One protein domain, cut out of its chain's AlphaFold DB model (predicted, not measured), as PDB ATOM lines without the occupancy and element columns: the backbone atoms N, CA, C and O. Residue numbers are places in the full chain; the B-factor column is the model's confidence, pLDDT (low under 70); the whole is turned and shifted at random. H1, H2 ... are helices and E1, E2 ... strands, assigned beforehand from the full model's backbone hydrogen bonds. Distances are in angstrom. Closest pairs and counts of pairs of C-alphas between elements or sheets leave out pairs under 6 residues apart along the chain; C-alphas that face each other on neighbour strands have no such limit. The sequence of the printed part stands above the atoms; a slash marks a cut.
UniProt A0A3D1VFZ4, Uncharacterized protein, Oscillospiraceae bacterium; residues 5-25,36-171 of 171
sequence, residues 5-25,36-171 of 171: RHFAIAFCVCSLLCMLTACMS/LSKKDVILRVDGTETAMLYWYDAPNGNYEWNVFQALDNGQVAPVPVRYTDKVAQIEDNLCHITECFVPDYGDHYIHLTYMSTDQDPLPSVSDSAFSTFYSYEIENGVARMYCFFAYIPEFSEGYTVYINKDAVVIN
ATOM      1  N   ARG A   5     -35.250  33.779  40.329       52.91
ATOM      2  CA  ARG A   5     -35.251  34.313  38.959       52.91
ATOM      3  C   ARG A   5     -33.883  34.843  38.521       52.91
ATOM      4  O   ARG A   5     -33.539  34.672  37.364       52.91
ATOM      5  N   HIS A   6     -33.098  35.442  39.420       55.09
ATOM      6  CA  HIS A   6     -31.806  36.037  39.048       55.09
ATOM      7  C   HIS A   6     -30.717  34.973  38.850       55.09
ATOM      8  O   HIS A   6     -29.916  35.089  37.929       55.09
ATOM      9  N   PHE A   7     -30.750  33.893  39.639       54.94
ATOM     10  CA  PHE A   7     -29.844  32.751  39.465       54.94
ATOM     11  C   PHE A   7     -30.120  31.975  38.172       54.94
ATOM     12  O   PHE A   7     -29.185  31.600  37.470       54.94
ATOM     13  N   ALA A   8     -31.395  31.790  37.818       58.91
ATOM     14  CA  ALA A   8     -31.767  31.133  36.566       58.91
ATOM     15  C   ALA A   8     -31.331  31.943  35.330       58.91
ATOM     16  O   ALA A   8     -30.878  31.366  34.346       58.91
ATOM     17  N   ILE A   9     -31.411  33.277  35.392       60.28
ATOM     18  CA  ILE A   9     -30.987  34.155  34.292       60.28
ATOM     19  C   ILE A   9     -29.462  34.118  34.122       60.28
ATOM     20  O   ILE A   9     -28.990  33.953  33.002       60.28
ATOM     21  N   ALA A  10     -28.688  34.188  35.211       60.44
ATOM     22  CA  ALA A  10     -27.227  34.120  35.139       60.44
ATOM     23  C   ALA A  10     -26.722  32.768  34.595       60.44
ATOM     24  O   ALA A  10     -25.800  32.733  33.783       60.44
ATOM     25  N   PHE A  11     -27.369  31.659  34.975       59.81
ATOM     26  CA  PHE A  11     -27.021  30.331  34.461       59.81
ATOM     27  C   PHE A  11     -27.377  30.172  32.974       59.81
ATOM     28  O   PHE A  11     -26.590  29.609  32.213       59.81
ATOM     29  N   CYS A  12     -28.510  30.730  32.525       56.44
ATOM     30  CA  CYS A  12     -28.870  30.748  31.104       56.44
ATOM     31  C   CYS A  12     -27.902  31.587  30.262       56.44
ATOM     32  O   CYS A  12     -27.529  31.149  29.181       56.44
ATOM     33  N   VAL A  13     -27.463  32.754  30.748       58.19
ATOM     34  CA  VAL A  13     -26.536  33.628  30.006       58.19
ATOM     35  C   VAL A  13     -25.153  32.983  29.873       58.19
ATOM     36  O   VAL A  13     -24.607  32.966  28.774       58.19
ATOM     37  N   CYS A  14     -24.619  32.362  30.932       55.50
ATOM     38  CA  CYS A  14     -23.351  31.626  30.843       55.50
ATOM     39  C   CYS A  14     -23.450  30.381  29.946       55.50
ATOM     40  O   CYS A  14     -22.522  30.096  29.197       55.50
ATOM     41  N   SER A  15     -24.582  29.669  29.966       56.00
ATOM     42  CA  SER A  15     -24.805  28.520  29.074       56.00
ATOM     43  C   SER A  15     -24.903  28.948  27.605       56.00
ATOM     44  O   SER A  15     -24.367  28.264  26.736       56.00
ATOM     45  N   LEU A  16     -25.532  30.098  27.324       53.00
ATOM     46  CA  LEU A  16     -25.601  30.671  25.977       53.00
ATOM     47  C   LEU A  16     -24.219  31.117  25.483       53.00
ATOM     48  O   LEU A  16     -23.874  30.837  24.342       53.00
ATOM     49  N   LEU A  17     -23.419  31.764  26.337       51.50
ATOM     50  CA  LEU A  17     -22.053  32.187  26.008       51.50
ATOM     51  C   LEU A  17     -21.116  30.995  25.771       51.50
ATOM     52  O   LEU A  17     -20.332  31.035  24.827       51.50
ATOM     53  N   CYS A  18     -21.236  29.914  26.551       48.00
ATOM     54  CA  CYS A  18     -20.484  28.679  26.309       48.00
ATOM     55  C   CYS A  18     -20.933  27.955  25.029       48.00
ATOM     56  O   CYS A  18     -20.092  27.404  24.329       48.00
ATOM     57  N   MET A  19     -22.223  27.984  24.671       44.44
ATOM     58  CA  MET A  19     -22.690  27.460  23.378       44.44
ATOM     59  C   MET A  19     -22.235  28.337  22.197       44.44
ATOM     60  O   MET A  19     -21.811  27.805  21.181       44.44
ATOM     61  N   LEU A  20     -22.224  29.667  22.336       42.38
ATOM     62  CA  LEU A  20     -21.744  30.593  21.297       42.38
ATOM     63  C   LEU A  20     -20.228  30.511  21.064       42.38
ATOM     64  O   LEU A  20     -19.778  30.702  19.940       42.38
ATOM     65  N   THR A  21     -19.443  30.183  22.094       44.78
ATOM     66  CA  THR A  21     -17.984  29.988  21.969       44.78
ATOM     67  C   THR A  21     -17.591  28.561  21.582       44.78
ATOM     68  O   THR A  21     -16.573  28.378  20.923       44.78
ATOM     69  N   ALA A  22     -18.404  27.548  21.906       40.91
ATOM     70  CA  ALA A  22     -18.165  26.166  21.479       40.91
ATOM     71  C   ALA A  22     -18.670  25.862  20.053       40.91
ATOM     72  O   ALA A  22     -18.170  24.933  19.418       40.91
ATOM     73  N   CYS A  23     -19.619  26.642  19.520       39.84
ATOM     74  CA  CYS A  23     -20.172  26.450  18.172       39.84
ATOM     75  C   CYS A  23     -19.453  27.230  17.058       39.84
ATOM     76  O   CYS A  23     -19.871  27.130  15.909       39.84
ATOM     77  N   MET A  24     -18.372  27.956  17.358       33.06
ATOM     78  CA  MET A  24     -17.491  28.541  16.334       33.06
ATOM     79  C   MET A  24     -16.061  28.001  16.424       33.06
ATOM     80  O   MET A  24     -15.098  28.683  16.088       33.06
ATOM     81  N   SER A  25     -15.924  26.738  16.842       36.22
ATOM     82  CA  SER A  25     -14.834  25.931  16.300       36.22
ATOM     83  C   SER A  25     -15.073  25.853  14.795       36.22
ATOM     84  O   SER A  25     -16.157  25.466  14.357       36.22
ATOM     85  N   LEU A  36      -8.531  16.209 -10.630       41.72
ATOM     86  CA  LEU A  36      -7.828  16.974 -11.668       41.72
ATOM     87  C   LEU A  36      -8.428  16.787 -13.078       41.72
ATOM     88  O   LEU A  36      -8.099  17.539 -13.995       41.72
ATOM     89  N   SER A  37      -9.320  15.806 -13.276       41.19
ATOM     90  CA  SER A  37     -10.136  15.685 -14.491       41.19
ATOM     91  C   SER A  37     -11.204  16.784 -14.626       41.19
ATOM     92  O   SER A  37     -11.664  17.072 -15.737       41.19
ATOM     93  N   LYS A  38     -11.586  17.429 -13.516       47.00
ATOM     94  CA  LYS A  38     -12.479  18.587 -13.469       47.00
ATOM     95  C   LYS A  38     -11.629  19.846 -13.506       47.00
ATOM     96  O   LYS A  38     -10.978  20.209 -12.538       47.00
ATOM     97  N   LYS A  39     -11.660  20.505 -14.656       52.69
ATOM     98  CA  LYS A  39     -10.827  21.659 -15.009       52.69
ATOM     99  C   LYS A  39     -11.027  22.903 -14.134       52.69
ATOM    100  O   LYS A  39     -10.267  23.837 -14.312       52.69
ATOM    101  N   ASP A  40     -11.986  22.890 -13.208       56.03
ATOM    102  CA  ASP A  40     -12.576  24.071 -12.586       56.03
ATOM    103  C   ASP A  40     -12.836  23.834 -11.082       56.03
ATOM    104  O   ASP A  40     -13.689  23.016 -10.720       56.03
ATOM    105  N   VAL A  41     -12.143  24.560 -10.194       57.22
ATOM    106  CA  VAL A  41     -12.492  24.640  -8.757       57.22
ATOM    107  C   VAL A  41     -13.276  25.917  -8.506       57.22
ATOM    108  O   VAL A  41     -12.699  26.992  -8.583       57.22
ATOM    109  N   ILE A  42     -14.572  25.805  -8.200       60.38
ATOM    110  CA  ILE A  42     -15.452  26.949  -7.917       60.38
ATOM    111  C   ILE A  42     -15.625  27.093  -6.407       60.38
ATOM    112  O   ILE A  42     -16.199  26.215  -5.756       60.38
ATOM    113  N   LEU A  43     -15.189  28.223  -5.862       61.47
ATOM    114  CA  LEU A  43     -15.259  28.521  -4.435       61.47
ATOM    115  C   LEU A  43     -16.149  29.733  -4.199       61.47
ATOM    116  O   LEU A  43     -15.864  30.810  -4.712       61.47
ATOM    117  N   ARG A  44     -17.226  29.561  -3.430       62.34
ATOM    118  CA  ARG A  44     -18.067  30.680  -2.991       62.34
ATOM    119  C   ARG A  44     -17.420  31.303  -1.767       62.34
ATOM    120  O   ARG A  44     -17.217  30.597  -0.783       62.34
ATOM    121  N   VAL A  45     -17.093  32.587  -1.845       60.53
ATOM    122  CA  VAL A  45     -16.510  33.318  -0.718       60.53
ATOM    123  C   VAL A  45     -17.557  34.287  -0.184       60.53
ATOM    124  O   VAL A  45     -18.206  34.996  -0.957       60.53
ATOM    125  N   ASP A  46     -17.790  34.252   1.126       57.00
ATOM    126  CA  ASP A  46     -18.920  34.935   1.751       57.00
ATOM    127  C   ASP A  46     -18.682  36.452   1.806       57.00
ATOM    128  O   ASP A  46     -18.123  36.995   2.756       57.00
ATOM    129  N   GLY A  47     -19.137  37.116   0.743       54.97
ATOM    130  CA  GLY A  47     -19.482  38.533   0.686       54.97
ATOM    131  C   GLY A  47     -20.916  38.690   0.195       54.97
ATOM    132  O   GLY A  47     -21.766  39.094   0.975       54.97
ATOM    133  N   THR A  48     -21.196  38.271  -1.049       54.91
ATOM    134  CA  THR A  48     -22.543  38.069  -1.631       54.91
ATOM    135  C   THR A  48     -22.426  37.499  -3.061       54.91
ATOM    136  O   THR A  48     -22.628  38.222  -4.024       54.91
ATOM    137  N   GLU A  49     -22.152  36.200  -3.230       56.94
ATOM    138  CA  GLU A  49     -22.252  35.494  -4.535       56.94
ATOM    139  C   GLU A  49     -21.039  35.536  -5.491       56.94
ATOM    140  O   GLU A  49     -21.169  35.233  -6.679       56.94
ATOM    141  N   THR A  50     -19.837  35.813  -4.986       60.66
ATOM    142  CA  THR A  50     -18.615  35.742  -5.798       60.66
ATOM    143  C   THR A  50     -18.019  34.328  -5.806       60.66
ATOM    144  O   THR A  50     -17.830  33.710  -4.754       60.66
ATOM    145  N   ALA A  51     -17.724  33.807  -6.997       59.88
ATOM    146  CA  ALA A  51     -17.046  32.540  -7.225       59.88
ATOM    147  C   ALA A  51     -15.590  32.771  -7.648       59.88
ATOM    148  O   ALA A  51     -15.338  33.423  -8.658       59.88
ATOM    149  N   MET A  52     -14.636  32.195  -6.920       67.19
ATOM    150  CA  MET A  52     -13.249  32.112  -7.372       67.19
ATOM    151  C   MET A  52     -13.048  30.803  -8.134       67.19
ATOM    152  O   MET A  52     -13.373  29.738  -7.608       67.19
ATOM    153  N   LEU A  53     -12.548  30.896  -9.365       64.62
ATOM    154  CA  LEU A  53     -12.238  29.765 -10.230       64.62
ATOM    155  C   LEU A  53     -10.732  29.567 -10.334       64.62
ATOM    156  O   LEU A  53     -10.021  30.489 -10.733       64.62
ATOM    157  N   TYR A  54     -10.283  28.349 -10.054       68.06
ATOM    158  CA  TYR A  54      -8.956  27.871 -10.425       68.06
ATOM    159  C   TYR A  54      -9.080  26.917 -11.609       68.06
ATOM    160  O   TYR A  54      -9.758  25.892 -11.480       68.06
ATOM    161  N   TRP A  55      -8.444  27.244 -12.738       62.69
ATOM    162  CA  TRP A  55      -8.418  26.361 -13.903       62.69
ATOM    163  C   TRP A  55      -7.008  26.168 -14.461       62.69
ATOM    164  O   TRP A  55      -6.187  27.085 -14.462       62.69
ATOM    165  N   TYR A  56      -6.721  24.938 -14.898       60.94
ATOM    166  CA  TYR A  56      -5.451  24.563 -15.522       60.94
ATOM    167  C   TYR A  56      -5.554  24.691 -17.042       60.94
ATOM    168  O   TYR A  56      -6.240  23.903 -17.708       60.94
ATOM    169  N   ASP A  57      -4.830  25.653 -17.602       63.81
ATOM    170  CA  ASP A  57      -4.646  25.801 -19.039       63.81
ATOM    171  C   ASP A  57      -3.582  24.806 -19.517       63.81
ATOM    172  O   ASP A  57      -2.393  25.112 -19.612       63.81
ATOM    173  N   ALA A  58      -4.012  23.574 -19.797       50.09
ATOM    174  CA  ALA A  58      -3.128  22.488 -20.219       50.09
ATOM    175  C   ALA A  58      -2.222  22.819 -21.431       50.09
ATOM    176  O   ALA A  58      -1.062  22.405 -21.411       50.09
ATOM    177  N   PRO A  59      -2.687  23.540 -22.473       57.00
ATOM    178  CA  PRO A  59      -1.824  24.061 -23.536       57.00
ATOM    179  C   PRO A  59      -0.689  24.980 -23.072       57.00
ATOM    180  O   PRO A  59       0.414  24.883 -23.607       57.00
ATOM    181  N   ASN A  60      -0.953  25.861 -22.107       56.53
ATOM    182  CA  ASN A  60       0.019  26.848 -21.634       56.53
ATOM    183  C   ASN A  60       0.750  26.413 -20.352       56.53
ATOM    184  O   ASN A  60       1.681  27.090 -19.927       56.53
ATOM    185  N   GLY A  61       0.354  25.285 -19.754       56.12
ATOM    186  CA  GLY A  61       0.900  24.766 -18.499       56.12
ATOM    187  C   GLY A  61       0.637  25.669 -17.293       56.12
ATOM    188  O   GLY A  61       1.277  25.497 -16.258       56.12
ATOM    189  N   ASN A  62      -0.273  26.633 -17.431       59.22
ATOM    190  CA  ASN A  62      -0.495  27.678 -16.447       59.22
ATOM    191  C   ASN A  62      -1.769  27.417 -15.663       59.22
ATOM    192  O   ASN A  62      -2.735  26.847 -16.171       59.22
ATOM    193  N   TYR A  63      -1.769  27.887 -14.427       63.25
ATOM    194  CA  TYR A  63      -2.975  27.964 -13.633       63.25
ATOM    195  C   TYR A  63      -3.445  29.406 -13.572       63.25
ATOM    196  O   TYR A  63      -2.657  30.310 -13.295       63.25
ATOM    197  N   GLU A  64      -4.730  29.608 -13.823       67.75
ATOM    198  CA  GLU A  64      -5.341  30.926 -13.817       67.75
ATOM    199  C   GLU A  64      -6.411  31.019 -12.735       67.75
ATOM    200  O   GLU A  64      -7.262  30.139 -12.575       67.75
ATOM    201  N   TRP A  65      -6.367  32.138 -12.019       72.62
ATOM    202  CA  TRP A  65      -7.338  32.523 -11.007       72.62
ATOM    203  C   TRP A  65      -8.329  33.468 -11.637       72.62
ATOM    204  O   TRP A  65      -7.907  34.415 -12.276       72.62
ATOM    205  N   ASN A  66      -9.624  33.278 -11.452       74.25
ATOM    206  CA  ASN A  66     -10.614  34.243 -11.917       74.25
ATOM    207  C   ASN A  66     -11.670  34.467 -10.849       74.25
ATOM    208  O   ASN A  66     -12.034  33.547 -10.121       74.25
ATOM    209  N   VAL A  67     -12.168  35.694 -10.776       75.69
ATOM    210  CA  VAL A  67     -13.255  36.075  -9.882       75.69
ATOM    211  C   VAL A  67     -14.503  36.262 -10.734       75.69
ATOM    212  O   VAL A  67     -14.466  36.930 -11.764       75.69
ATOM    213  N   PHE A  68     -15.604  35.642 -10.331       77.44
ATOM    214  CA  PHE A  68     -16.888  35.723 -11.012       77.44
ATOM    215  C   PHE A  68     -17.946  36.233 -10.057       77.44
ATOM    216  O   PHE A  68     -18.029  35.758  -8.934       77.44
ATOM    217  N   GLN A  69     -18.807  37.122 -10.520       73.75
ATOM    218  CA  GLN A  69     -19.981  37.557  -9.782       73.75
ATOM    219  C   GLN A  69     -21.184  36.717 -10.220       73.75
ATOM    220  O   GLN A  69     -21.398  36.552 -11.425       73.75
ATOM    221  N   ALA A  70     -21.980  36.196  -9.283       73.31
ATOM    222  CA  ALA A  70     -23.300  35.689  -9.636       73.31
ATOM    223  C   ALA A  70     -24.273  36.849  -9.877       73.31
ATOM    224  O   ALA A  70     -24.254  37.872  -9.201       73.31
ATOM    225  N   LEU A  71     -25.106  36.691 -10.894       72.12
ATOM    226  CA  LEU A  71     -26.122  37.650 -11.287       72.12
ATOM    227  C   LEU A  71     -27.483  37.192 -10.751       72.12
ATOM    228  O   LEU A  71     -27.744  35.991 -10.667       72.12
ATOM    229  N   ASP A  72     -28.400  38.136 -10.528       74.12
ATOM    230  CA  ASP A  72     -29.770  37.875 -10.039       74.12
ATOM    231  C   ASP A  72     -30.552  36.837 -10.871       74.12
ATOM    232  O   ASP A  72     -31.511  36.221 -10.404       74.12
ATOM    233  N   ASN A  73     -30.166  36.639 -12.135       73.19
ATOM    234  CA  ASN A  73     -30.769  35.668 -13.049       73.19
ATOM    235  C   ASN A  73     -30.159  34.250 -12.943       73.19
ATOM    236  O   ASN A  73     -30.500  33.379 -13.747       73.19
ATOM    237  N   GLY A  74     -29.255  34.021 -11.986       67.50
ATOM    238  CA  GLY A  74     -28.559  32.757 -11.748       67.50
ATOM    239  C   GLY A  74     -27.358  32.492 -12.662       67.50
ATOM    240  O   GLY A  74     -26.777  31.408 -12.592       67.50
ATOM    241  N   GLN A  75     -26.985  33.436 -13.534       68.56
ATOM    242  CA  GLN A  75     -25.758  33.357 -14.333       68.56
ATOM    243  C   GLN A  75     -24.544  33.828 -13.525       68.56
ATOM    244  O   GLN A  75     -24.689  34.431 -12.470       68.56
ATOM    245  N   VAL A  76     -23.342  33.572 -14.042       69.50
ATOM    246  CA  VAL A  76     -22.092  34.124 -13.509       69.50
ATOM    247  C   VAL A  76     -21.393  34.946 -14.588       69.50
ATOM    248  O   VAL A  76     -21.412  34.565 -15.761       69.50
ATOM    249  N   ALA A  77     -20.790  36.066 -14.202       72.31
ATOM    250  CA  ALA A  77     -20.039  36.944 -15.093       72.31
ATOM    251  C   ALA A  77     -18.608  37.134 -14.574       72.31
ATOM    252  O   ALA A  77     -18.429  37.273 -13.364       72.31
ATOM    253  N   PRO A  78     -17.587  37.123 -15.452       76.94
ATOM    254  CA  PRO A  78     -16.217  37.379 -15.034       76.94
ATOM    255  C   PRO A  78     -16.079  38.818 -14.544       76.94
ATOM    256  O   PRO A  78     -16.628  39.749 -15.139       76.94
ATOM    257  N   VAL A  79     -15.312  38.983 -13.478       78.19
ATOM    258  CA  VAL A  79     -14.998  40.269 -12.874       78.19
ATOM    259  C   VAL A  79     -13.553  40.623 -13.225       78.19
ATOM    260  O   VAL A  79     -12.662  39.791 -13.030       78.19
ATOM    261  N   PRO A  80     -13.281  41.829 -13.753       81.12
ATOM    262  CA  PRO A  80     -11.916  42.281 -13.967       81.12
ATOM    263  C   PRO A  80     -11.149  42.324 -12.645       81.12
ATOM    264  O   PRO A  80     -11.604  42.923 -11.671       81.12
ATOM    265  N   VAL A  81      -9.956  41.739 -12.633       82.75
ATOM    266  CA  VAL A  81      -9.092  41.716 -11.452       82.75
ATOM    267  C   VAL A  81      -7.663  42.106 -11.792       82.75
ATOM    268  O   VAL A  81      -7.229  42.062 -12.945       82.75
ATOM    269  N   ARG A  82      -6.930  42.519 -10.763       86.12
ATOM    270  CA  ARG A  82      -5.484  42.729 -10.801       86.12
ATOM    271  C   ARG A  82      -4.829  41.727  -9.871       86.12
ATOM    272  O   ARG A  82      -5.344  41.499  -8.782       86.12
ATOM    273  N   TYR A  83      -3.702  41.173 -10.302       84.56
ATOM    274  CA  TYR A  83      -2.962  40.192  -9.522       84.56
ATOM    275  C   TYR A  83      -1.634  40.766  -9.062       84.56
ATOM    276  O   TYR A  83      -0.894  41.342  -9.867       84.56
ATOM    277  N   THR A  84      -1.319  40.516  -7.801       85.75
ATOM    278  CA  THR A  84       0.023  40.666  -7.250       85.75
ATOM    279  C   THR A  84       0.446  39.302  -6.729       85.75
ATOM    280  O   THR A  84      -0.264  38.717  -5.917       85.75
ATOM    281  N   ASP A  85       1.575  38.775  -7.203       85.94
ATOM    282  CA  ASP A  85       2.114  37.502  -6.719       85.94
ATOM    283  C   ASP A  85       3.369  37.724  -5.881       85.94
ATOM    284  O   ASP A  85       4.239  38.536  -6.220       85.94
ATOM    285  N   LYS A  86       3.475  36.966  -4.795       88.12
ATOM    286  CA  LYS A  86       4.643  36.925  -3.934       88.12
ATOM    287  C   LYS A  86       5.043  35.485  -3.669       88.12
ATOM    288  O   LYS A  86       4.294  34.713  -3.084       88.12
ATOM    289  N   VAL A  87       6.282  35.163  -4.025       88.12
ATOM    290  CA  VAL A  87       6.893  33.872  -3.705       88.12
ATOM    291  C   VAL A  87       7.643  33.981  -2.381       88.12
ATOM    292  O   VAL A  87       8.432  34.908  -2.179       88.12
ATOM    293  N   ALA A  88       7.405  33.028  -1.487       87.75
ATOM    294  CA  ALA A  88       8.085  32.899  -0.210       87.75
ATOM    295  C   ALA A  88       8.565  31.458  -0.003       87.75
ATOM    296  O   ALA A  88       7.888  30.502  -0.372       87.75
ATOM    297  N   GLN A  89       9.737  31.317   0.607       87.88
ATOM    298  CA  GLN A  89      10.227  30.039   1.106       87.88
ATOM    299  C   GLN A  89       9.785  29.922   2.567       87.88
ATOM    300  O   GLN A  89      10.158  30.772   3.377       87.88
ATOM    301  N   ILE A  90       8.979  28.909   2.880       86.31
ATOM    302  CA  ILE A  90       8.502  28.613   4.234       86.31
ATOM    303  C   ILE A  90       9.037  27.237   4.591       86.31
ATOM    304  O   ILE A  90       8.681  26.251   3.946       86.31
ATOM    305  N   GLU A  91       9.928  27.179   5.579       84.31
ATOM    306  CA  GLU A  91      10.728  25.980   5.848       84.31
ATOM    307  C   GLU A  91      11.405  25.486   4.542       84.31
ATOM    308  O   GLU A  91      12.056  26.270   3.841       84.31
ATOM    309  N   ASP A  92      11.226  24.218   4.174       83.56
ATOM    310  CA  ASP A  92      11.755  23.632   2.935       83.56
ATOM    311  C   ASP A  92      10.768  23.709   1.751       83.56
ATOM    312  O   ASP A  92      11.094  23.302   0.634       83.56
ATOM    313  N   ASN A  93       9.598  24.323   1.948       83.75
ATOM    314  CA  ASN A  93       8.517  24.359   0.971       83.75
ATOM    315  C   ASN A  93       8.376  25.731   0.288       83.75
ATOM    316  O   ASN A  93       8.541  26.798   0.889       83.75
ATOM    317  N   LEU A  94       8.038  25.701  -1.003       85.75
ATOM    318  CA  LEU A  94       7.740  26.902  -1.781       85.75
ATOM    319  C   LEU A  94       6.271  27.281  -1.610       85.75
ATOM    320  O   LEU A  94       5.369  26.467  -1.835       85.75
ATOM    321  N   CYS A  95       6.041  28.544  -1.266       87.94
ATOM    322  CA  CYS A  95       4.717  29.124  -1.178       87.94
ATOM    323  C   CYS A  95       4.548  30.272  -2.177       87.94
ATOM    324  O   CYS A  95       5.390  31.168  -2.246       87.94
ATOM    325  N   HIS A  96       3.445  30.258  -2.922       87.50
ATOM    326  CA  HIS A  96       2.991  31.415  -3.692       87.50
ATOM    327  C   HIS A  96       1.808  32.043  -2.984       87.50
ATOM    328  O   HIS A  96       0.885  31.341  -2.569       87.50
ATOM    329  N   ILE A  97       1.849  33.361  -2.866       89.25
ATOM    330  CA  ILE A  97       0.819  34.178  -2.251       89.25
ATOM    331  C   ILE A  97       0.354  35.180  -3.289       89.25
ATOM    332  O   ILE A  97       1.078  36.114  -3.626       89.25
ATOM    333  N   THR A  98      -0.859  34.979  -3.780       87.38
ATOM    334  CA  THR A  98      -1.457  35.807  -4.815       87.38
ATOM    335  C   THR A  98      -2.589  36.629  -4.217       87.38
ATOM    336  O   THR A  98      -3.576  36.092  -3.719       87.38
ATOM    337  N   GLU A  99      -2.460  37.945  -4.292       88.06
ATOM    338  CA  GLU A  99      -3.547  38.883  -4.058       88.06
ATOM    339  C   GLU A  99      -4.294  39.109  -5.376       88.06
ATOM    340  O   GLU A  99      -3.687  39.455  -6.389       88.06
ATOM    341  N   CYS A 100      -5.614  38.939  -5.357       86.19
ATOM    342  CA  CYS A 100      -6.507  39.342  -6.437       86.19
ATOM    343  C   CYS A 100      -7.336  40.539  -5.966       86.19
ATOM    344  O   CYS A 100      -8.200  40.393  -5.101       86.19
ATOM    345  N   PHE A 101      -7.100  41.709  -6.553       87.00
ATOM    346  CA  PHE A 101      -7.871  42.919  -6.285       87.00
ATOM    347  C   PHE A 101      -8.955  43.114  -7.343       87.00
ATOM    348  O   PHE A 101      -8.653  43.108  -8.540       87.00
ATOM    349  N   VAL A 102     -10.194  43.339  -6.908       84.81
ATOM    350  CA  VAL A 102     -11.332  43.705  -7.755       84.81
ATOM    351  C   VAL A 102     -11.530  45.228  -7.716       84.81
ATOM    352  O   VAL A 102     -12.110  45.746  -6.759       84.81
ATOM    353  N   PRO A 103     -11.120  45.979  -8.757       81.38
ATOM    354  CA  PRO A 103     -11.155  47.442  -8.723       81.38
ATOM    355  C   PRO A 103     -12.558  48.037  -8.596       81.38
ATOM    356  O   PRO A 103     -12.707  49.128  -8.053       81.38
ATOM    357  N   ASP A 104     -13.567  47.329  -9.103       80.44
ATOM    358  CA  ASP A 104     -14.940  47.830  -9.177       80.44
ATOM    359  C   ASP A 104     -15.662  47.786  -7.821       80.44
ATOM    360  O   ASP A 104     -16.559  48.596  -7.583       80.44
ATOM    361  N   TYR A 105     -15.257  46.879  -6.926       78.31
ATOM    362  CA  TYR A 105     -15.865  46.709  -5.598       78.31
ATOM    363  C   TYR A 105     -14.932  47.122  -4.457       78.31
ATOM    364  O   TYR A 105     -15.405  47.430  -3.369       78.31
ATOM    365  N   GLY A 106     -13.622  47.197  -4.711       81.75
ATOM    366  CA  GLY A 106     -12.629  47.402  -3.657       81.75
ATOM    367  C   GLY A 106     -12.293  46.120  -2.889       81.75
ATOM    368  O   GLY A 106     -11.610  46.187  -1.875       81.75
ATOM    369  N   ASP A 107     -12.764  44.972  -3.372       84.50
ATOM    370  CA  ASP A 107     -12.616  43.676  -2.718       84.50
ATOM    371  C   ASP A 107     -11.243  43.068  -2.997       84.50
ATOM    372  O   ASP A 107     -10.751  43.103  -4.130       84.50
ATOM    373  N   HIS A 108     -10.665  42.425  -1.987       87.12
ATOM    374  CA  HIS A 108      -9.430  41.669  -2.131       87.12
ATOM    375  C   HIS A 108      -9.664  40.192  -1.824       87.12
ATOM    376  O   HIS A 108     -10.414  39.824  -0.921       87.12
ATOM    377  N   TYR A 109      -8.989  39.332  -2.573       86.38
ATOM    378  CA  TYR A 109      -8.967  37.894  -2.350       86.38
ATOM    379  C   TYR A 109      -7.518  37.464  -2.217       86.38
ATOM    380  O   TYR A 109      -6.678  37.840  -3.031       86.38
ATOM    381  N   ILE A 110      -7.220  36.672  -1.196       87.75
ATOM    382  CA  ILE A 110      -5.895  36.097  -1.004       87.75
ATOM    383  C   ILE A 110      -5.965  34.631  -1.355       87.75
ATOM    384  O   ILE A 110      -6.804  33.906  -0.825       87.75
ATOM    385  N   HIS A 111      -5.066  34.210  -2.233       86.88
ATOM    386  CA  HIS A 111      -4.840  32.823  -2.564       86.88
ATOM    387  C   HIS A 111      -3.420  32.406  -2.171       86.88
ATOM    388  O   HIS A 111      -2.460  33.127  -2.426       86.88
ATOM    389  N   LEU A 112      -3.281  31.223  -1.576       88.31
ATOM    390  CA  LEU A 112      -2.000  30.663  -1.157       88.31
ATOM    391  C   LEU A 112      -1.847  29.260  -1.738       88.31
ATOM    392  O   LEU A 112      -2.679  28.402  -1.455       88.31
ATOM    393  N   THR A 113      -0.787  28.996  -2.503       86.31
ATOM    394  CA  THR A 113      -0.354  27.618  -2.797       86.31
ATOM    395  C   THR A 113       0.829  27.275  -1.911       86.31
ATOM    396  O   THR A 113       1.841  27.971  -1.956       86.31
ATOM    397  N   TYR A 114       0.743  26.184  -1.165       86.38
ATOM    398  CA  TYR A 114       1.857  25.597  -0.433       86.38
ATOM    399  C   TYR A 114       2.203  24.252  -1.074       86.38
ATOM    400  O   TYR A 114       1.409  23.309  -1.023       86.38
ATOM    401  N   MET A 115       3.362  24.191  -1.730       82.38
ATOM    402  CA  MET A 115       3.834  22.994  -2.421       82.38
ATOM    403  C   MET A 115       4.600  22.116  -1.440       82.38
ATOM    404  O   MET A 115       5.666  22.522  -0.992       82.38
ATOM    405  N   SER A 116       4.075  20.925  -1.152       75.31
ATOM    406  CA  SER A 116       4.732  19.924  -0.313       75.31
ATOM    407  C   SER A 116       5.235  18.756  -1.157       75.31
ATOM    408  O   SER A 116       4.486  18.167  -1.947       75.31
ATOM    409  N   THR A 117       6.509  18.402  -0.986       67.44
ATOM    410  CA  THR A 117       7.088  17.176  -1.562       67.44
ATOM    411  C   THR A 117       6.906  15.956  -0.666       67.44
ATOM    412  O   THR A 117       7.037  14.832  -1.147       67.44
ATOM    413  N   ASP A 118       6.552  16.170   0.603       62.91
ATOM    414  CA  ASP A 118       6.350  15.126   1.603       62.91
ATOM    415  C   ASP A 118       4.881  15.054   2.051       62.91
ATOM    416  O   ASP A 118       4.069  15.943   1.775       62.91
ATOM    417  N   GLN A 119       4.508  13.978   2.755       59.41
ATOM    418  CA  GLN A 119       3.205  13.857   3.430       59.41
ATOM    419  C   GLN A 119       3.127  14.763   4.673       59.41
ATOM    420  O   GLN A 119       2.691  14.327   5.742       59.41
ATOM    421  N   ASP A 120       3.579  16.008   4.543       68.12
ATOM    422  CA  ASP A 120       3.533  16.997   5.606       68.12
ATOM    423  C   ASP A 120       2.083  17.225   6.047       68.12
ATOM    424  O   ASP A 120       1.146  17.114   5.243       68.12
ATOM    425  N   PRO A 121       1.854  17.513   7.339       75.38
ATOM    426  CA  PRO A 121       0.539  17.928   7.794       75.38
ATOM    427  C   PRO A 121       0.113  19.210   7.065       75.38
ATOM    428  O   PRO A 121       0.944  20.053   6.731       75.38
ATOM    429  N   LEU A 122      -1.200  19.377   6.867       80.25
ATOM    430  CA  LEU A 122      -1.781  20.616   6.340       80.25
ATOM    431  C   LEU A 122      -1.203  21.829   7.106       80.25
ATOM    432  O   LEU A 122      -1.325  21.850   8.338       80.25
ATOM    433  N   PRO A 123      -0.608  22.828   6.426       86.44
ATOM    434  CA  PRO A 123      -0.011  23.961   7.116       86.44
ATOM    435  C   PRO A 123      -1.083  24.817   7.794       86.44
ATOM    436  O   PRO A 123      -2.208  24.959   7.307       86.44
ATOM    437  N   SER A 124      -0.730  25.408   8.935       89.38
ATOM    438  CA  SER A 124      -1.610  26.360   9.611       89.38
ATOM    439  C   SER A 124      -1.511  27.720   8.928       89.38
ATOM    440  O   SER A 124      -0.403  28.251   8.823       89.38
ATOM    441  N   VAL A 125      -2.647  28.294   8.531       90.88
ATOM    442  CA  VAL A 125      -2.714  29.589   7.843       90.88
ATOM    443  C   VAL A 125      -3.609  30.563   8.606       90.88
ATOM    444  O   VAL A 125      -4.712  30.207   9.024       90.88
ATOM    445  N   SER A 126      -3.133  31.795   8.774       92.56
ATOM    446  CA  SER A 126      -3.906  32.941   9.266       92.56
ATOM    447  C   SER A 126      -3.368  34.237   8.664       92.56
ATOM    448  O   SER A 126      -2.343  34.233   7.991       92.56
ATOM    449  N   ASP A 127      -4.011  35.368   8.929       92.50
ATOM    450  CA  ASP A 127      -3.575  36.678   8.449       92.50
ATOM    451  C   ASP A 127      -3.750  37.783   9.501       92.50
ATOM    452  O   ASP A 127      -4.288  37.573  10.590       92.50
ATOM    453  N   SER A 128      -3.270  38.983   9.176       91.19
ATOM    454  CA  SER A 128      -3.410  40.173  10.016       91.19
ATOM    455  C   SER A 128      -4.835  40.736  10.070       91.19
ATOM    456  O   SER A 128      -5.114  41.541  10.956       91.19
ATOM    457  N   ALA A 129      -5.720  40.335   9.149       88.50
ATOM    458  CA  ALA A 129      -7.122  40.761   9.112       88.50
ATOM    459  C   ALA A 129      -8.085  39.776   9.807       88.50
ATOM    460  O   ALA A 129      -9.282  40.045   9.878       88.50
ATOM    461  N   PHE A 130      -7.572  38.677  10.374       88.00
ATOM    462  CA  PHE A 130      -8.358  37.625  11.032       88.00
ATOM    463  C   PHE A 130      -9.417  36.997  10.116       88.00
ATOM    464  O   PHE A 130     -10.528  36.668  10.540       88.00
ATOM    465  N   SER A 131      -9.062  36.831   8.850       86.06
ATOM    466  CA  SER A 131      -9.940  36.316   7.815       86.06
ATOM    467  C   SER A 131     -10.181  34.823   7.976       86.06
ATOM    468  O   SER A 131      -9.371  34.070   8.522       86.06
ATOM    469  N   THR A 132     -11.317  34.373   7.450       85.62
ATOM    470  CA  THR A 132     -11.612  32.944   7.358       85.62
ATOM    471  C   THR A 132     -10.932  32.375   6.122       85.62
ATOM    472  O   THR A 132     -11.297  32.721   5.000       85.62
ATOM    473  N   PHE A 133      -9.957  31.491   6.340       84.94
ATOM    474  CA  PHE A 133      -9.347  30.716   5.270       84.94
ATOM    475  C   PHE A 133     -10.113  29.426   5.036       84.94
ATOM    476  O   PHE A 133     -10.368  28.636   5.947       84.94
ATOM    477  N   TYR A 134     -10.405  29.184   3.776       81.19
ATOM    478  CA  TYR A 134     -10.935  27.930   3.289       81.19
ATOM    479  C   TYR A 134      -9.822  27.210   2.531       81.19
ATOM    480  O   TYR A 134      -9.001  27.852   1.876       81.19
ATOM    481  N   SER A 135      -9.772  25.885   2.622       80.94
ATOM    482  CA  SER A 135      -8.680  25.097   2.047       80.94
ATOM    483  C   SER A 135      -9.180  23.984   1.141       80.94
ATOM    484  O   SER A 135     -10.289  23.471   1.308       80.94
ATOM    485  N   TYR A 136      -8.344  23.618   0.179       76.19
ATOM    486  CA  TYR A 136      -8.497  22.416  -0.627       76.19
ATOM    487  C   TYR A 136      -7.121  21.852  -0.985       76.19
ATOM    488  O   TYR A 136      -6.095  22.514  -0.833       76.19
ATOM    489  N   GLU A 137      -7.100  20.604  -1.433       78.69
ATOM    490  CA  GLU A 137      -5.875  19.881  -1.754       78.69
ATOM    491  C   GLU A 137      -5.891  19.443  -3.217       78.69
ATOM    492  O   GLU A 137      -6.918  18.982  -3.727       78.69
ATOM    493  N   ILE A 138      -4.736  19.567  -3.869       74.06
ATOM    494  CA  ILE A 138      -4.457  18.997  -5.183       74.06
ATOM    495  C   ILE A 138      -3.305  18.000  -5.035       74.06
ATOM    496  O   ILE A 138      -2.207  18.369  -4.627       74.06
ATOM    497  N   GLU A 139      -3.533  16.743  -5.410       73.06
ATOM    498  CA  GLU A 139      -2.513  15.691  -5.412       73.06
ATOM    499  C   GLU A 139      -2.446  15.040  -6.800       73.06
ATOM    500  O   GLU A 139      -3.476  14.722  -7.397       73.06
ATOM    501  N   ASN A 140      -1.237  14.823  -7.324       62.59
ATOM    502  CA  ASN A 140      -1.025  14.131  -8.606       62.59
ATOM    503  C   ASN A 140      -0.176  12.849  -8.480       62.59
ATOM    504  O   ASN A 140       0.420  12.394  -9.456       62.59
ATOM    505  N   GLY A 141      -0.106  12.272  -7.276       63.62
ATOM    506  CA  GLY A 141       0.677  11.073  -6.958       63.62
ATOM    507  C   GLY A 141       2.194  11.293  -6.876       63.62
ATOM    508  O   GLY A 141       2.911  10.365  -6.505       63.62
ATOM    509  N   VAL A 142       2.684  12.493  -7.211       66.19
ATOM    510  CA  VAL A 142       4.101  12.894  -7.109       66.19
ATOM    511  C   VAL A 142       4.279  14.071  -6.154       66.19
ATOM    512  O   VAL A 142       5.255  14.110  -5.415       66.19
ATOM    513  N   ALA A 143       3.347  15.020  -6.161       68.00
ATOM    514  CA  ALA A 143       3.359  16.179  -5.285       68.00
ATOM    515  C   ALA A 143       1.965  16.427  -4.712       68.00
ATOM    516  O   ALA A 143       0.949  16.107  -5.348       68.00
ATOM    517  N   ARG A 144       1.944  17.038  -3.527       75.62
ATOM    518  CA  ARG A 144       0.737  17.536  -2.885       75.62
ATOM    519  C   ARG A 144       0.824  19.049  -2.768       75.62
ATOM    520  O   ARG A 144       1.806  19.595  -2.278       75.62
ATOM    521  N   MET A 145      -0.220  19.724  -3.213       79.38
ATOM    522  CA  MET A 145      -0.365  21.162  -3.096       79.38
ATOM    523  C   MET A 145      -1.552  21.460  -2.194       79.38
ATOM    524  O   MET A 145      -2.679  21.040  -2.468       79.38
ATOM    525  N   TYR A 146      -1.290  22.198  -1.122       84.81
ATOM    526  CA  TYR A 146      -2.330  22.748  -0.270       84.81
ATOM    527  C   TYR A 146      -2.667  24.152  -0.749       84.81
ATOM    528  O   TYR A 146      -1.789  25.008  -0.859       84.81
ATOM    529  N   CYS A 147      -3.937  24.378  -1.046       83.81
ATOM    530  CA  CYS A 147      -4.442  25.653  -1.515       83.81
ATOM    531  C   CYS A 147      -5.327  26.278  -0.444       83.81
ATOM    532  O   CYS A 147      -6.165  25.592   0.146       83.81
ATOM    533  N   PHE A 148      -5.168  27.577  -0.215       85.94
ATOM    534  CA  PHE A 148      -5.965  28.330   0.747       85.94
ATOM    535  C   PHE A 148      -6.508  29.594   0.107       85.94
ATOM    536  O   PHE A 148      -5.824  30.227  -0.694       85.94
ATOM    537  N   PHE A 149      -7.717  29.981   0.497       84.75
ATOM    538  CA  PHE A 149      -8.341  31.202   0.022       84.75
ATOM    539  C   PHE A 149      -9.049  31.965   1.131       84.75
ATOM    540  O   PHE A 149      -9.667  31.360   2.006       84.75
ATOM    541  N   ALA A 150      -8.992  33.290   1.059       85.00
ATOM    542  CA  ALA A 150      -9.712  34.190   1.948       85.00
ATOM    543  C   ALA A 150     -10.228  35.414   1.182       85.00
ATOM    544  O   ALA A 150      -9.567  35.906   0.267       85.00
ATOM    545  N   TYR A 151     -11.405  35.904   1.572       85.19
ATOM    546  CA  TYR A 151     -11.929  37.205   1.157       85.19
ATOM    547  C   TYR A 151     -11.568  38.252   2.210       85.19
ATOM    548  O   TYR A 151     -11.797  38.034   3.400       85.19
ATOM    549  N   ILE A 152     -11.005  39.370   1.755       86.31
ATOM    550  CA  ILE A 152     -10.483  40.459   2.572       86.31
ATOM    551  C   ILE A 152     -11.217  41.752   2.172       86.31
ATOM    552  O   ILE A 152     -10.857  42.379   1.175       86.31
ATOM    553  N   PRO A 153     -12.255  42.168   2.921       74.12
ATOM    554  CA  PRO A 153     -13.022  43.376   2.598       74.12
ATOM    555  C   PRO A 153     -12.242  44.673   2.855       74.12
ATOM    556  O   PRO A 153     -12.529  45.701   2.253       74.12
ATOM    557  N   GLU A 154     -11.258  44.644   3.759       80.00
ATOM    558  CA  GLU A 154     -10.415  45.793   4.093       80.00
ATOM    559  C   GLU A 154      -8.942  45.382   4.017       80.00
ATOM    560  O   GLU A 154      -8.357  44.897   4.987       80.00
ATOM    561  N   PHE A 155      -8.338  45.540   2.838       83.44
ATOM    562  CA  PHE A 155      -6.924  45.239   2.640       83.44
ATOM    563  C   PHE A 155      -6.059  46.416   3.093       83.44
ATOM    564  O   PHE A 155      -6.158  47.531   2.577       83.44
ATOM    565  N   SER A 156      -5.216  46.178   4.094       81.69
ATOM    566  CA  SER A 156      -4.330  47.194   4.656       81.69
ATOM    567  C   SER A 156      -2.952  47.160   4.009       81.69
ATOM    568  O   SER A 156      -2.416  46.087   3.739       81.69
ATOM    569  N   GLU A 157      -2.314  48.323   3.894       81.88
ATOM    570  CA  GLU A 157      -0.877  48.391   3.630       81.88
ATOM    571  C   GLU A 157      -0.117  47.604   4.716       81.88
ATOM    572  O   GLU A 157      -0.330  47.813   5.914       81.88
ATOM    573  N   GLY A 158       0.727  46.652   4.307       83.00
ATOM    574  CA  GLY A 158       1.412  45.741   5.229       83.00
ATOM    575  C   GLY A 158       0.576  44.538   5.687       83.00
ATOM    576  O   GLY A 158       0.880  43.944   6.728       83.00
ATOM    577  N   TYR A 159      -0.464  44.166   4.932       90.88
ATOM    578  CA  TYR A 159      -1.214  42.927   5.142       90.88
ATOM    579  C   TYR A 159      -0.252  41.741   5.267       90.88
ATOM    580  O   TYR A 159       0.627  41.554   4.437       90.88
ATOM    581  N   THR A 160      -0.370  40.950   6.327       92.75
ATOM    582  CA  THR A 160       0.586  39.876   6.621       92.75
ATOM    583  C   THR A 160      -0.131  38.542   6.671       92.75
ATOM    584  O   THR A 160      -1.087  38.387   7.426       92.75
ATOM    585  N   VAL A 161       0.369  37.568   5.914       93.00
ATOM    586  CA  VAL A 161      -0.047  36.166   5.999       93.00
ATOM    587  C   VAL A 161       0.922  35.422   6.911       93.00
ATOM    588  O   VAL A 161       2.130  35.640   6.847       93.00
ATOM    589  N   TYR A 162       0.399  34.536   7.749       93.06
ATOM    590  CA  TYR A 162       1.173  33.654   8.611       93.06
ATOM    591  C   TYR A 162       0.980  32.209   8.161       93.06
ATOM    592  O   TYR A 162      -0.146  31.714   8.168       93.06
ATOM    593  N   ILE A 163       2.069  31.530   7.806       91.12
ATOM    594  CA  ILE A 163       2.075  30.122   7.384       91.12
ATOM    595  C   ILE A 163       2.992  29.373   8.340       91.12
ATOM    596  O   ILE A 163       4.156  29.722   8.466       91.12
ATOM    597  N   ASN A 164       2.464  28.408   9.094       89.19
ATOM    598  CA  ASN A 164       3.203  27.729  10.174       89.19
ATOM    599  C   ASN A 164       3.876  28.689  11.183       89.19
ATOM    600  O   ASN A 164       4.817  28.311  11.877       89.19
ATOM    601  N   LYS A 165       3.309  29.899  11.344       85.50
ATOM    602  CA  LYS A 165       3.805  31.049  12.138       85.50
ATOM    603  C   LYS A 165       4.871  31.913  11.455       85.50
ATOM    604  O   LYS A 165       5.182  32.970  12.004       85.50
ATOM    605  N   ASP A 166       5.370  31.537  10.282       90.88
ATOM    606  CA  ASP A 166       6.235  32.402   9.484       90.88
ATOM    607  C   ASP A 166       5.420  33.519   8.838       90.88
ATOM    608  O   ASP A 166       4.388  33.276   8.213       90.88
ATOM    609  N   ALA A 167       5.879  34.756   9.018       92.81
ATOM    610  CA  ALA A 167       5.184  35.951   8.566       92.81
ATOM    611  C   ALA A 167       5.651  36.373   7.168       92.81
ATOM    612  O   ALA A 167       6.841  36.606   6.937       92.81
ATOM    613  N   VAL A 168       4.699  36.563   6.259       91.88
ATOM    614  CA  VAL A 168       4.929  37.075   4.908       91.88
ATOM    615  C   VAL A 168       4.081  38.323   4.693       91.88
ATOM    616  O   VAL A 168       2.860  38.257   4.591       91.88
ATOM    617  N   VAL A 169       4.745  39.478   4.619       90.75
ATOM    618  CA  VAL A 169       4.092  40.768   4.350       90.75
ATOM    619  C   VAL A 169       3.760  40.884   2.864       90.75
ATOM    620  O   VAL A 169       4.644  40.697   2.029       90.75
ATOM    621  N   ILE A 170       2.522  41.203   2.526       85.00
ATOM    622  CA  ILE A 170       2.034  41.503   1.183       85.00
ATOM    623  C   ILE A 170       1.989  43.033   1.063       85.00
ATOM    624  O   ILE A 170       1.422  43.706   1.926       85.00
ATOM    625  N   ASN A 171       2.682  43.568   0.053       69.38
ATOM    626  CA  ASN A 171       2.828  45.006  -0.208       69.38
ATOM    627  C   ASN A 171       2.104  45.379  -1.493       69.38
ATOM    628  O   ASN A 171       2.275  44.607  -2.463       69.38
TER     629      ASN A 171
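AT A GLANCE: This is residues 5 to 25 and 36 to 171 of the 171 residues of an uncharacterized protein of Oscillospiraceae bacterium (UniProt A0A3D1VFZ4). The core is a strongly twisted five-strand sheet, with the curled sheet E1 to E4 partly face to face with one side of it and the small sheet E8, E11 and E12 over the other; the lone helix H1 sticks out far from this body. This is a stack of sheets, three sheets face to face in turn, mostly strand and antiparallel throughout, with orders E5 E6 E7 E10 E9, E1 E2 E3 E4 and E8 E11 E12. The printed part has 157 residues, with H1 first and then E1 to E12. It is loose, with a radius of gyration of the C-alphas of 19.1 A, and spans 72 by 45 by 36 A.

HOW THE PARTS SIT: Start at E5, residues 82 to 90, E6, 93 to 102, and E7, 107 to 116: they form a meander, each strand the antiparallel neighbour of the one before. Look for N 86 and O 97, 2.8 A apart, and N 98 and O 111, also 2.8 A. Beside E7 comes E10, 144 to 152, with N 114 and O 146 at 2.8 A, then edge strand E9, 134 to 139, with N 136 and O 147 at 2.9 A. A second meander holds E1, 40 to 45, E2, 50 to 57, E3, 62 to 70, and E4, 76 to 79; find N 43 and O 52 at 2.9 A, N 53 and O 66 at 2.8 A, and N 79 and O 67 at 2.8 A. The closest C-alphas of E1 and E10 are those of Val 45 and Tyr 151, 6.3 A apart. E4 runs on into E5 across a break of 2 residues, at 79 degrees. The third sheet has E8, 125 to 127, E11, 160 to 163, and E12, 166 to 169, with N 162 and O 126 at 2.8 A and N 161 and O 168 at 2.9 A. The closest C-alphas of E5 and E12 are those of Ile 90 and Asp 166, 6.9 A apart. H1, residues 5 to 22, is on none of the sheets; its O i to N i+4 pairs are all within hydrogen-bond range.

IN THESE COORDINATES: Find C-alpha 107 at (-12.616, 43.676, -2.718); from there E7 runs 29.5 A. E6 measures 29.1 A, E10 26.1 A, E3 25.1 A and E5 24.9 A. H1 begins at C-alpha 5, (-35.251, 34.313, 38.959), and runs 25.8 A. E12 ends at C-alpha 169, (4.092, 40.768, 4.350).

THE WHOLE: Residues 5 to 25 stand free; the body without them spans 45 by 37 by 23 A. Residues 26 to 35 are not printed, and C-alphas 25 and 36 are 30.2 A apart across this cut. Of the links printed whole, none is long. Mean pLDDT of the printed part is 73.3, with 62 residues under 70, among them 5 to 25 and 36 to 64.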